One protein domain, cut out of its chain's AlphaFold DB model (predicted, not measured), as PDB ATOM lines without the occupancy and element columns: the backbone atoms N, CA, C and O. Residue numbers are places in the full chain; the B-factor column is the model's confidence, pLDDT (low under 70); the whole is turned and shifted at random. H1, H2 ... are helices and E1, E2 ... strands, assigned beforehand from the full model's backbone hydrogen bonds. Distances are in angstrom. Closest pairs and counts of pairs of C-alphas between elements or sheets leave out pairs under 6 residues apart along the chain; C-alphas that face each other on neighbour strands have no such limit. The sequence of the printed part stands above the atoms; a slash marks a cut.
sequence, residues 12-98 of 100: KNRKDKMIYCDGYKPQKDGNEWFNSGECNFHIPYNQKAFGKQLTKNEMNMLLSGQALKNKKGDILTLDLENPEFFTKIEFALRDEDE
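What this domain is: This is residues 12 to 98 of the 100 residues of an uncharacterized protein of Campylobacter corcagiensis (UniProt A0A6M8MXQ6). What shape is this? With little regular structure, it is an elongated chain of small parts: the hairpin E3-E4 at one end, then the sheet E1-E2-E5, then the hairpin E6-E7 with H1 beside E6. What builds it? The 87 printed residues hold 34 in named elements, E1 E2 E3 E4 E5 H1 E6 E7, a mixed class with antiparallel sheets. It is only just loose, close to compact: radius of gyration of the C-alphas 14.6 A, spans 46 by 28 by 23 A.

How they stand to each other: Which strands pair? E1, residues 12 to 14, and E2, residues 18 to 21, form a hairpin, N 12 and O 20 2.7 A apart; E5, residues 42 to 44, is antiparallel to E2, N 43 and O 19 2.8 A apart. E3, residues 26 to 29, and E4, residues 32 to 35, form a hairpin, N 27 and O 34 2.8 A apart, as do E6, residues 75 to 78, and E7, residues 87 to 90, N 90 and O 75 2.8 A apart. Where is the helix? H1, residues 56 to 63, with every O i to N i+4 pair within hydrogen-bond range, only grazes the sheet E1 E2 E5; its closest C-alpha pair with E6, Leu 62 and Leu 78, is 5.9 A apart.

Where its parts are: Where does E1 begin? C-alpha 12 is at (200.090, 173.515, 223.301). Where does E7 end? C-alpha 90 is at (218.855, 165.547, 206.369); H1 is 10.6 A long.

The domain as a whole: How large is it? The farthest C-alphas, Asp 29 and Glu 98, are 46.2 A apart. What of links and confidence? The printed part has no cut, the links E5 to H1 and H1 to E6 are long, and residues 95 to 98 have pLDDT under 70.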
ATOM      1  N   LYS A  12     199.703 172.763 222.108       95.19
ATOM      2  CA  LYS A  12     200.090 173.515 223.301       95.19
ATOM      3  C   LYS A  12     201.590 173.776 223.314       95.19
ATOM      4  O   LYS A  12     202.394 173.040 222.751       95.19
ATOM      5  N   ASN A  13     201.969 174.839 224.011       93.06
ATOM      6  CA  ASN A  13     203.354 175.243 224.178       93.06
ATOM      7  C   ASN A  13     203.720 175.193 225.659       93.06
ATOM      8  O   ASN A  13     203.129 175.907 226.472       93.06
ATOM      9  N   ARG A  14     204.709 174.370 226.007       90.19
ATOM     10  CA  ARG A  14     205.371 174.439 227.307       90.19
ATOM     11  C   ARG A  14     206.623 175.282 227.110       90.19
ATOM     12  O   ARG A  14     207.616 174.779 226.584       90.19
ATOM     13  N   LYS A  15     206.528 176.549 227.530       85.38
ATOM     14  CA  LYS A  15     207.534 177.605 227.343       85.38
ATOM     15  C   LYS A  15     208.968 177.065 227.403       85.38
ATOM     16  O   LYS A  15     209.345 176.433 228.389       85.38
ATOM     17  N   ASP A  16     209.714 177.298 226.323       79.12
ATOM     18  CA  ASP A  16     211.130 176.954 226.122       79.12
ATOM     19  C   ASP A  16     211.502 175.464 226.284       79.12
ATOM     20  O   ASP A  16     212.674 175.106 226.186       79.12
ATOM     21  N   LYS A  17     210.523 174.572 226.485       90.81
ATOM     22  CA  LYS A  17     210.734 173.122 226.611       90.81
ATOM     23  C   LYS A  17     210.293 172.368 225.367       90.81
ATOM     24  O   LYS A  17     211.117 171.731 224.720       90.81
ATOM     25  N   MET A  18     209.008 172.446 225.028       94.00
ATOM     26  CA  MET A  18     208.440 171.697 223.906       94.00
ATOM     27  C   MET A  18     207.117 172.279 223.424       94.00
ATOM     28  O   MET A  18     206.397 172.949 224.172       94.00
ATOM     29  N   ILE A  19     206.773 171.938 222.191       95.50
ATOM     30  CA  ILE A  19     205.401 171.968 221.704       95.50
ATOM     31  C   ILE A  19     204.832 170.549 221.760       95.50
ATOM     32  O   ILE A  19     205.562 169.587 221.560       95.50
ATOM     33  N   TYR A  20     203.552 170.409 222.089       95.88
ATOM     34  CA  TYR A  20     202.910 169.108 222.258       95.88
ATOM     35  C   TYR A  20     201.412 169.182 221.974       95.88
ATOM     36  O   TYR A  20     200.809 170.249 222.072       95.88
ATOM     37  N   CYS A  21     200.804 168.054 221.620       96.88
ATOM     38  CA  CYS A  21     199.350 167.924 221.573       96.88
ATOM     39  C   CYS A  21     198.780 167.955 222.999       96.88
ATOM     40  O   CYS A  21     199.359 167.362 223.899       96.88
ATOM     41  N   ASP A  22     197.637 168.587 223.242       96.19
ATOM     42  CA  ASP A  22     196.937 168.484 224.536       96.19
ATOM     43  C   ASP A  22     196.503 167.056 224.908       96.19
ATOM     44  O   ASP A  22     196.342 166.751 226.091       96.19
ATOM     45  N   GLY A  23     196.385 166.175 223.916       95.94
ATOM     46  CA  GLY A  23     196.253 164.733 224.101       95.94
ATOM     47  C   GLY A  23     197.522 164.037 224.606       95.94
ATOM     48  O   GLY A  23     197.439 162.863 224.943       95.94
ATOM     49  N   TYR A  24     198.672 164.716 224.687       95.56
ATOM     50  CA  TYR A  24     199.909 164.185 225.270       95.56
ATOM     51  C   TYR A  24     199.934 164.417 226.784       95.56
ATOM     52  O   TYR A  24     200.081 165.546 227.268       95.56
ATOM     53  N   LYS A  25     199.793 163.326 227.539       94.94
ATOM     54  CA  LYS A  25     199.730 163.272 229.005       94.94
ATOM     55  C   LYS A  25     200.837 162.348 229.540       94.94
ATOM     56  O   LYS A  25     200.549 161.235 229.981       94.94
ATOM     57  N   PRO A  26     202.109 162.788 229.504       93.00
ATOM     58  CA  PRO A  26     203.210 162.000 230.035       93.00
ATOM     59  C   PRO A  26     203.056 161.826 231.549       93.00
ATOM     60  O   PRO A  26     202.877 162.798 232.289       93.00
ATOM     61  N   GLN A  27     203.154 160.584 231.997       94.12
ATOM     62  CA  GLN A  27     203.147 160.161 233.387       94.12
ATOM     63  C   GLN A  27     204.439 159.414 233.694       94.12
ATOM     64  O   GLN A  27     205.100 158.879 232.803       94.12
ATOM     65  N   LYS A  28     204.806 159.422 234.971       94.50
ATOM     66  CA  LYS A  28     205.962 158.699 235.474       94.50
ATOM     67  C   LYS A  28     205.466 157.626 236.430       94.50
ATOM     68  O   LYS A  28     204.778 157.972 237.390       94.50
ATOM     69  N   ASP A  29     205.829 156.377 236.177       93.81
ATOM     70  CA  ASP A  29     205.636 155.274 237.117       93.81
ATOM     71  C   ASP A  29     207.007 154.701 237.482       93.81
ATOM     72  O   ASP A  29     207.775 154.249 236.631       93.81
ATOM     73  N   GLY A  30     207.386 154.859 238.751       93.44
ATOM     74  CA  GLY A  30     208.749 154.613 239.216       93.44
ATOM     75  C   GLY A  30     209.806 155.398 238.420       93.44
ATOM     76  O   GLY A  30     209.945 156.621 238.561       93.44
ATOM     77  N   ASN A  31     210.576 154.674 237.601       93.88
ATOM     78  CA  ASN A  31     211.641 155.209 236.745       93.88
ATOM     79  C   ASN A  31     211.253 155.316 235.265       93.88
ATOM     80  O   ASN A  31     212.011 155.904 234.494       93.88
ATOM     81  N   GLU A  32     210.090 154.803 234.878       92.44
ATOM     82  CA  GLU A  32     209.642 154.778 233.493       92.44
ATOM     83  C   GLU A  32     208.692 155.941 233.209       92.44
ATOM     84  O   GLU A  32     207.890 156.353 234.052       92.44
ATOM     85  N   TRP A  33     208.810 156.497 232.006       89.88
ATOM     86  CA  TRP A  33     207.876 157.484 231.485       89.88
ATOM     87  C   TRP A  33     206.992 156.819 230.442       89.88
ATOM     88  O   TRP A  33     207.495 156.196 229.512       89.88
ATOM     89  N   PHE A  34     205.685 157.003 230.569       91.25
ATOM     90  CA  PHE A  34     204.706 156.540 229.592       91.25
ATOM     91  C   PHE A  34     203.695 157.651 229.315       91.25
ATOM     92  O   PHE A  34     203.490 158.547 230.134       91.25
ATOM     93  N   ASN A  35     203.064 157.621 228.145       93.06
ATOM     94  CA  ASN A  35     201.968 158.531 227.838       93.06
ATOM     95  C   ASN A  35     200.632 157.832 228.102       93.06
ATOM     96  O   ASN A  35     200.346 156.819 227.474       93.06
ATOM     97  N   SER A  36     199.804 158.384 228.989       94.69
ATOM     98  CA  SER A  36     198.439 157.886 229.230       94.69
ATOM     99  C   SER A  36     197.367 158.622 228.425       94.69
ATOM    100  O   SER A  36     196.173 158.383 228.597       94.69
ATOM    101  N   GLY A  37     197.779 159.563 227.578       94.00
ATOM    102  CA  GLY A  37     196.886 160.325 226.722       94.00
ATOM    103  C   GLY A  37     196.635 159.677 225.359       94.00
ATOM    104  O   GLY A  37     197.242 158.679 224.991       94.00
ATOM    105  N   GLU A  38     195.733 160.281 224.588       94.75
ATOM    106  CA  GLU A  38     195.265 159.760 223.293       94.75
ATOM    107  C   GLU A  38     196.192 160.114 222.115       94.75
ATOM    108  O   GLU A  38     195.962 159.693 220.984       94.75
ATOM    109  N   CYS A  39     197.228 160.929 222.346       95.31
ATOM    110  CA  CYS A  39     198.162 161.354 221.306       95.31
ATOM    111  C   CYS A  39     199.582 161.497 221.864       95.31
ATOM    112  O   CYS A  39     199.777 162.122 222.902       95.31
ATOM    113  N   ASN A  40     200.579 160.967 221.151       95.06
ATOM    114  CA  ASN A  40     201.993 161.014 221.553       95.06
ATOM    115  C   ASN A  40     202.747 162.249 221.031       95.06
ATOM    116  O   ASN A  40     203.926 162.408 221.333       95.06
ATOM    117  N   PHE A  41     202.101 163.117 220.247       96.38
ATOM    118  CA  PHE A  41     202.789 164.188 219.531       96.38
ATOM    119  C   PHE A  41     203.430 165.209 220.475       96.38
ATOM    120  O   PHE A  41     202.735 165.940 221.193       96.38
ATOM    121  N   HIS A  42     204.756 165.301 220.419       95.81
ATOM    122  CA  HIS A  42     205.533 166.328 221.095       95.81
ATOM    123  C   HIS A  42     206.866 166.557 220.380       95.81
ATOM    124  O   HIS A  42     207.495 165.618 219.916       95.81
ATOM    125  N   ILE A  43     207.313 167.809 220.309       96.00
ATOM    126  CA  ILE A  43     208.595 168.190 219.714       96.00
ATOM    127  C   ILE A  43     209.319 169.122 220.691       96.00
ATOM    128  O   ILE A  43     208.804 170.205 221.011       96.00
ATOM    129  N   PRO A  44     210.508 168.744 221.194       95.56
ATOM    130  CA  PRO A  44     211.293 169.612 222.057       95.56
ATOM    131  C   PRO A  44     211.832 170.821 221.284       95.56
ATOM    132  O   PRO A  44     212.170 170.738 220.107       95.56
ATOM    133  N   TYR A  45     211.979 171.961 221.958       95.56
ATOM    134  CA  TYR A  45     212.628 173.130 221.354       95.56
ATOM    135  C   TYR A  45     214.118 172.898 221.104       95.56
ATOM    136  O   TYR A  45     214.675 173.411 220.138       95.56
ATOM    137  N   ASN A  46     214.774 172.131 221.974       95.50
ATOM    138  CA  ASN A  46     216.190 171.825 221.845       95.50
ATOM    139  C   ASN A  46     216.410 170.651 220.880       95.50
ATOM    140  O   ASN A  46     216.341 169.490 221.284       95.50
ATOM    141  N   GLN A  47     216.708 170.961 219.620       94.69
ATOM    142  CA  GLN A  47     217.026 169.985 218.583       94.69
ATOM    143  C   GLN A  47     218.541 169.742 218.578       94.69
ATOM    144  O   GLN A  47     219.279 170.286 217.756       94.69
ATOM    145  N   LYS A  48     219.021 168.950 219.548       92.38
ATOM    146  CA  LYS A  48     220.462 168.719 219.772       92.38
ATOM    147  C   LYS A  48     221.176 168.170 218.537       92.38
ATOM    148  O   LYS A  48     222.221 168.700 218.176       92.38
ATOM    149  N   ALA A  49     220.602 167.161 217.880       91.75
ATOM    150  CA  ALA A  49     221.169 166.569 216.665       91.75
ATOM    151  C   ALA A  49     221.227 167.575 215.501       91.75
ATOM    152  O   ALA A  49     222.181 167.587 214.734       91.75
ATOM    153  N   PHE A  50     220.257 168.490 215.436       95.12
ATOM    154  CA  PHE A  50     220.238 169.597 214.477       95.12
ATOM    155  C   PHE A  50     221.158 170.765 214.885       95.12
ATOM    156  O   PHE A  50     221.319 171.738 214.145       95.12
ATOM    157  N   GLY A  51     221.754 170.706 216.079       93.75
ATOM    158  CA  GLY A  51     222.671 171.714 216.601       93.75
ATOM    159  C   GLY A  51     222.012 173.056 216.926       93.75
ATOM    160  O   GLY A  51     222.692 174.083 216.893       93.75
ATOM    161  N   LYS A  52     220.699 173.084 217.196       93.81
ATOM    162  CA  LYS A  52     219.966 174.342 217.397       93.81
ATOM    163  C   LYS A  52     218.817 174.218 218.395       93.81
ATOM    164  O   LYS A  52     218.045 173.265 218.369       93.81
ATOM    165  N   GLN A  53     218.653 175.244 219.226       95.31
ATOM    166  CA  GLN A  53     217.403 175.484 219.941       95.31
ATOM    167  C   GLN A  53     216.470 176.300 219.044       95.31
ATOM    168  O   GLN A  53     216.799 177.421 218.658       95.31
ATOM    169  N   LEU A  54     215.326 175.721 218.689       95.62
ATOM    170  CA  LEU A  54     214.338 176.374 217.845       95.62
ATOM    171  C   LEU A  54     213.650 177.513 218.600       95.62
ATOM    172  O   LEU A  54     213.380 177.434 219.799       95.62
ATOM    173  N   THR A  55     213.319 178.569 217.874       94.56
ATOM    174  CA  THR A  55     212.425 179.625 218.349       94.56
ATOM    175  C   THR A  55     210.963 179.208 218.186       94.56
ATOM    176  O   THR A  55     210.625 178.274 217.455       94.56
ATOM    177  N   LYS A  56     210.041 179.939 218.826       92.19
ATOM    178  CA  LYS A  56     208.597 179.739 218.613       92.19
ATOM    179  C   LYS A  56     208.204 179.893 217.138       92.19
ATOM    180  O   LYS A  56     207.359 179.141 216.668       92.19
ATOM    181  N   ASN A  57     208.808 180.850 216.433       94.06
ATOM    182  CA  ASN A  57     208.516 181.080 215.021       94.06
ATOM    183  C   ASN A  57     208.941 179.884 214.159       94.06
ATOM    184  O   ASN A  57     208.149 179.382 213.374       94.06
ATOM    185  N   GLU A  58     210.151 179.375 214.373       95.81
ATOM    186  CA  GLU A  58     210.664 178.209 213.645       95.81
ATOM    187  C   GLU A  58     209.848 176.953 213.924       95.81
ATOM    188  O   GLU A  58     209.549 176.199 213.006       95.81
ATOM    189  N   MET A  59     209.408 176.759 215.168       95.31
ATOM    190  CA  MET A  59     208.514 175.651 215.486       95.31
ATOM    191  C   MET A  59     207.176 175.767 214.740       95.31
ATOM    192  O   MET A  59     206.665 174.772 214.241       95.31
ATOM    193  N   ASN A  60     206.615 176.974 214.605       93.75
ATOM    194  CA  ASN A  60     205.404 177.176 213.803       93.75
ATOM    195  C   ASN A  60     205.648 176.916 212.308       93.75
ATOM    196  O   ASN A  60     204.780 176.343 211.652       93.75
ATOM    197  N   MET A  61     206.806 177.318 211.773       95.69
ATOM    198  CA  MET A  61     207.202 177.009 210.393       95.69
ATOM    199  C   MET A  61     207.270 175.491 210.180       95.69
ATOM    200  O   MET A  61     206.652 174.985 209.246       95.69
ATOM    201  N   LEU A  62     207.917 174.766 211.099       95.69
ATOM    202  CA  LEU A  62     208.022 173.305 211.077       95.69
ATOM    203  C   LEU A  62     206.643 172.628 211.103       95.69
ATOM    204  O   LEU A  62     206.351 171.779 210.269       95.69
ATOM    205  N   LEU A  63     205.758 173.057 212.010       94.31
ATOM    206  CA  LEU A  63     204.380 172.547 212.101       94.31
ATOM    207  C   LEU A  63     203.528 172.868 210.869       94.31
ATOM    208  O   LEU A  63     202.538 172.189 210.619       94.31
ATOM    209  N   SER A  64     203.904 173.893 210.106       93.62
ATOM    210  CA  SER A  64     203.260 174.245 208.837       93.62
ATOM    211  C   SER A  64     203.850 173.471 207.648       93.62
ATOM    212  O   SER A  64     203.543 173.794 206.504       93.62
ATOM    213  N   GLY A  65     204.722 172.488 207.904       94.06
ATOM    214  CA  GLY A  65     205.375 171.662 206.888       94.06
ATOM    215  C   GLY A  65     206.604 172.304 206.240       94.06
ATOM    216  O   GLY A  65     207.111 171.776 205.254       94.06
ATOM    217  N   GLN A  66     207.095 173.437 206.752       96.94
ATOM    218  CA  GLN A  66     208.298 174.063 206.204       96.94
ATOM    219  C   GLN A  66     209.566 173.376 206.709       96.94
ATOM    220  O   GLN A  66     209.677 172.994 207.874       96.94
ATOM    221  N   ALA A  67     210.555 173.304 205.824       97.12
ATOM    222  CA  ALA A  67     211.899 172.870 206.152       97.12
ATOM    223  C   ALA A  67     212.687 173.998 206.841       97.12
ATOM    224  O   ALA A  67     212.670 175.151 206.403       97.12
ATOM    225  N   LEU A  68     213.414 173.664 207.904       97.50
ATOM    226  CA  LEU A  68     214.326 174.577 208.589       97.50
ATOM    227  C   LEU A  68     215.763 174.217 208.234       97.50
ATOM    228  O   LEU A  68     216.151 173.064 208.360       97.50
ATOM    229  N   LYS A  69     216.579 175.203 207.855       96.62
ATOM    230  CA  LYS A  69     218.003 175.000 207.555       96.62
ATOM    231  C   LYS A  69     218.882 175.591 208.657       96.62
ATOM    232  O   LYS A  69     218.652 176.725 209.088       96.62
ATOM    233  N   ASN A  70     219.872 174.841 209.144       94.56
ATOM    234  CA  ASN A  70     220.852 175.363 210.105       94.56
ATOM    235  C   ASN A  70     222.076 175.975 209.390       94.56
ATOM    236  O   ASN A  70     222.195 175.941 208.166       94.56
ATOM    237  N   LYS A  71     223.014 176.537 210.165       91.44
ATOM    238  CA  LYS A  71     224.251 177.132 209.624       91.44
ATOM    239  C   LYS A  71     225.190 176.114 208.964       91.44
ATOM    240  O   LYS A  71     225.994 176.516 208.137       91.44
ATOM    241  N   LYS A  72     225.097 174.835 209.341       91.62
ATOM    242  CA  LYS A  72     225.878 173.735 208.755       91.62
ATOM    243  C   LYS A  72     225.293 173.243 207.430       91.62
ATOM    244  O   LYS A  72     225.904 172.424 206.765       91.62
ATOM    245  N   GLY A  73     224.119 173.744 207.052       92.88
ATOM    246  CA  GLY A  73     223.421 173.343 205.844       92.88
ATOM    247  C   GLY A  73     222.440 172.188 206.031       92.88
ATOM    248  O   GLY A  73     221.707 171.915 205.084       92.88
ATOM    249  N   ASP A  74     222.375 171.580 207.219       96.62
ATOM    250  CA  ASP A  74     221.435 170.496 207.518       96.62
ATOM    251  C   ASP A  74     219.993 171.011 207.442       96.62
ATOM    252  O   ASP A  74     219.718 172.180 207.756       96.62
ATOM    253  N   ILE A  75     219.072 170.123 207.082       97.50
ATOM    254  CA  ILE A  75     217.649 170.418 206.920       97.50
ATOM    255  C   ILE A  75     216.844 169.618 207.947       97.50
ATOM    256  O   ILE A  75     216.969 168.404 208.026       97.50
ATOM    257  N   LEU A  76     216.007 170.301 208.728       97.88
ATOM    258  CA  LEU A  76     215.054 169.711 209.666       97.88
ATOM    259  C   LEU A  76     213.637 169.838 209.102       97.88
ATOM    260  O   LEU A  76     213.194 170.944 208.777       97.88
ATOM    261  N   THR A  77     212.914 168.727 209.040       97.69
ATOM    262  CA  THR A  77     211.518 168.655 208.591       97.69
ATOM    263  C   THR A  77     210.646 167.958 209.629       97.69
ATOM    264  O   THR A  77     211.139 167.253 210.513       97.69
ATOM    265  N   LEU A  78     209.340 168.218 209.561       96.75
ATOM    266  CA  LEU A  78     208.344 167.489 210.340       96.75
ATOM    267  C   LEU A  78     208.204 166.086 209.743       96.75
ATOM    268  O   LEU A  78     208.028 165.957 208.534       96.75
ATOM    269  N   ASP A  79     208.247 165.067 210.590       96.25
ATOM    270  CA  ASP A  79     208.116 163.672 210.180       96.25
ATOM    271  C   ASP A  79     207.137 162.970 211.119       96.25
ATOM    272  O   ASP A  79     207.483 162.594 212.233       96.25
ATOM    273  N   LEU A  80     205.883 162.834 210.690       94.50
ATOM    274  CA  LEU A  80     204.841 162.200 211.501       94.50
ATOM    275  C   LEU A  80     204.939 160.668 211.504       94.50
ATOM    276  O   LEU A  80     204.268 160.029 212.313       94.50
ATOM    277  N   GLU A  81     205.759 160.094 210.622       92.94
ATOM    278  CA  GLU A  81     205.988 158.652 210.516       92.94
ATOM    279  C   GLU A  81     207.070 158.177 211.498       92.94
ATOM    280  O   GLU A  81     207.155 156.983 211.781       92.94
ATOM    281  N   ASN A  82     207.842 159.104 212.081       90.12
ATOM    282  CA  ASN A  82     208.811 158.848 213.144       90.12
ATOM    283  C   ASN A  82     208.234 159.209 214.534       90.12
ATOM    284  O   ASN A  82     208.388 160.347 214.994       90.12
ATOM    285  N   PRO A  83     207.591 158.263 215.245       83.69
ATOM    286  CA  PRO A  83     206.873 158.547 216.487       83.69
ATOM    287  C   PRO A  83     207.772 158.892 217.682       83.69
ATOM    288  O   PRO A  83     207.257 159.342 218.706       83.69
ATOM    289  N   GLU A  84     209.086 158.671 217.592       86.06
ATOM    290  CA  GLU A  84     210.018 158.978 218.683       86.06
ATOM    291  C   GLU A  84     210.393 160.462 218.723       86.06
ATOM    292  O   GLU A  84     210.514 161.046 219.802       86.06
ATOM    293  N   PHE A  85     210.561 161.085 217.555       89.38
ATOM    294  CA  PHE A  85     211.093 162.450 217.449       89.38
ATOM    295  C   PHE A  85     210.138 163.427 216.766       89.38
ATOM    296  O   PHE A  85     210.215 164.633 217.008       89.38
ATOM    297  N   PHE A  86     209.249 162.916 215.914       95.50
ATOM    298  CA  PHE A  86     208.374 163.676 215.023       95.50
ATOM    299  C   PHE A  86     209.104 164.655 214.089       95.50
ATOM    300  O   PHE A  86     208.502 165.570 213.521       95.50
ATOM    301  N   THR A  87     210.418 164.494 213.948       96.25
ATOM    302  CA  THR A  87     211.276 165.302 213.093       96.25
ATOM    303  C   THR A  87     212.302 164.420 212.401       96.25
ATOM    304  O   THR A  87     212.751 163.409 212.944       96.25
ATOM    305  N   LYS A  88     212.703 164.832 211.200       96.38
ATOM    306  CA  LYS A  88     213.764 164.202 210.416       96.38
ATOM    307  C   LYS A  88     214.841 165.233 210.114       96.38
ATOM    308  O   LYS A  88     214.530 166.386 209.816       96.38
ATOM    309  N   ILE A  89     216.102 164.814 210.201       96.12
ATOM    310  CA  ILE A  89     217.253 165.630 209.813       96.12
ATOM    311  C   ILE A  89     217.882 165.021 208.568       96.12
ATOM    312  O   ILE A  89     218.250 163.849 208.560       96.12
ATOM    313  N   GLU A  90     218.032 165.837 207.536       96.12
ATOM    314  CA  GLU A  90     218.855 165.547 206.369       96.12
ATOM    315  C   GLU A  90     220.161 166.318 206.534       96.12
ATOM    316  O   GLU A  90     220.184 167.553 206.508       96.12
ATOM    317  N   PHE A  91     221.242 165.588 206.802       94.06
ATOM    318  CA  PHE A  91     222.558 166.182 206.990       94.06
ATOM    319  C   PHE A  91     223.112 166.634 205.643       94.06
ATOM    320  O   PHE A  91     223.022 165.907 204.653       94.06
ATOM    321  N   ALA A  92     223.657 167.849 205.598       91.56
ATOM    322  CA  ALA A  92     224.375 168.292 204.410       91.56
ATOM    323  C   ALA A  92     225.628 167.430 204.224       91.56
ATOM    324  O   ALA A  92     226.275 167.100 205.216       91.56
ATOM    325  N   LEU A  93     225.965 167.119 202.968       85.81
ATOM    326  CA  LEU A  93     227.246 166.506 202.620       85.81
ATOM    327  C   LEU A  93     228.375 167.419 203.098       85.81
ATOM    328  O   LEU A  93     228.350 168.628 202.838       85.81
ATOM    329  N   ARG A  94     229.334 166.847 203.819       80.38
ATOM    330  CA  ARG A  94     230.547 167.533 204.266       80.38
ATOM    331  C   ARG A  94     231.737 166.856 203.603       80.38
ATOM    332  O   ARG A  94     231.687 165.662 203.345       80.38
ATOM    333  N   ASP A  95     232.813 167.607 203.380       67.25
ATOM    334  CA  ASP A  95     234.041 167.065 202.775       67.25
ATOM    335  C   ASP A  95     234.618 165.882 203.590       67.25
ATOM    336  O   ASP A  95     235.281 165.012 203.047       67.25
ATOM    337  N   GLU A  96     234.311 165.798 204.892       59.84
ATOM    338  CA  GLU A  96     234.689 164.679 205.775       59.84
ATOM    339  C   GLU A  96     233.875 163.385 205.538       59.84
ATOM    340  O   GLU A  96     234.235 162.338 206.074       59.84
ATOM    341  N   ASP A  97     232.788 163.439 204.761       58.12
ATOM    342  CA  ASP A  97     231.951 162.281 204.416       58.12
ATOM    343  C   ASP A  97     232.399 161.602 203.096       58.12
ATOM    344  O   ASP A  97     231.840 160.565 202.733       58.12
ATOM    345  N   GLU A  98     233.386 162.161 202.373       54.22
ATOM    346  CA  GLU A  98     233.907 161.618 201.098       54.22
ATOM    347  C   GLU A  98     235.017 160.558 201.265       54.22
ATOM    348  O   GLU A  98     235.352 159.871 200.301       54.22
TER     349      GLU A  98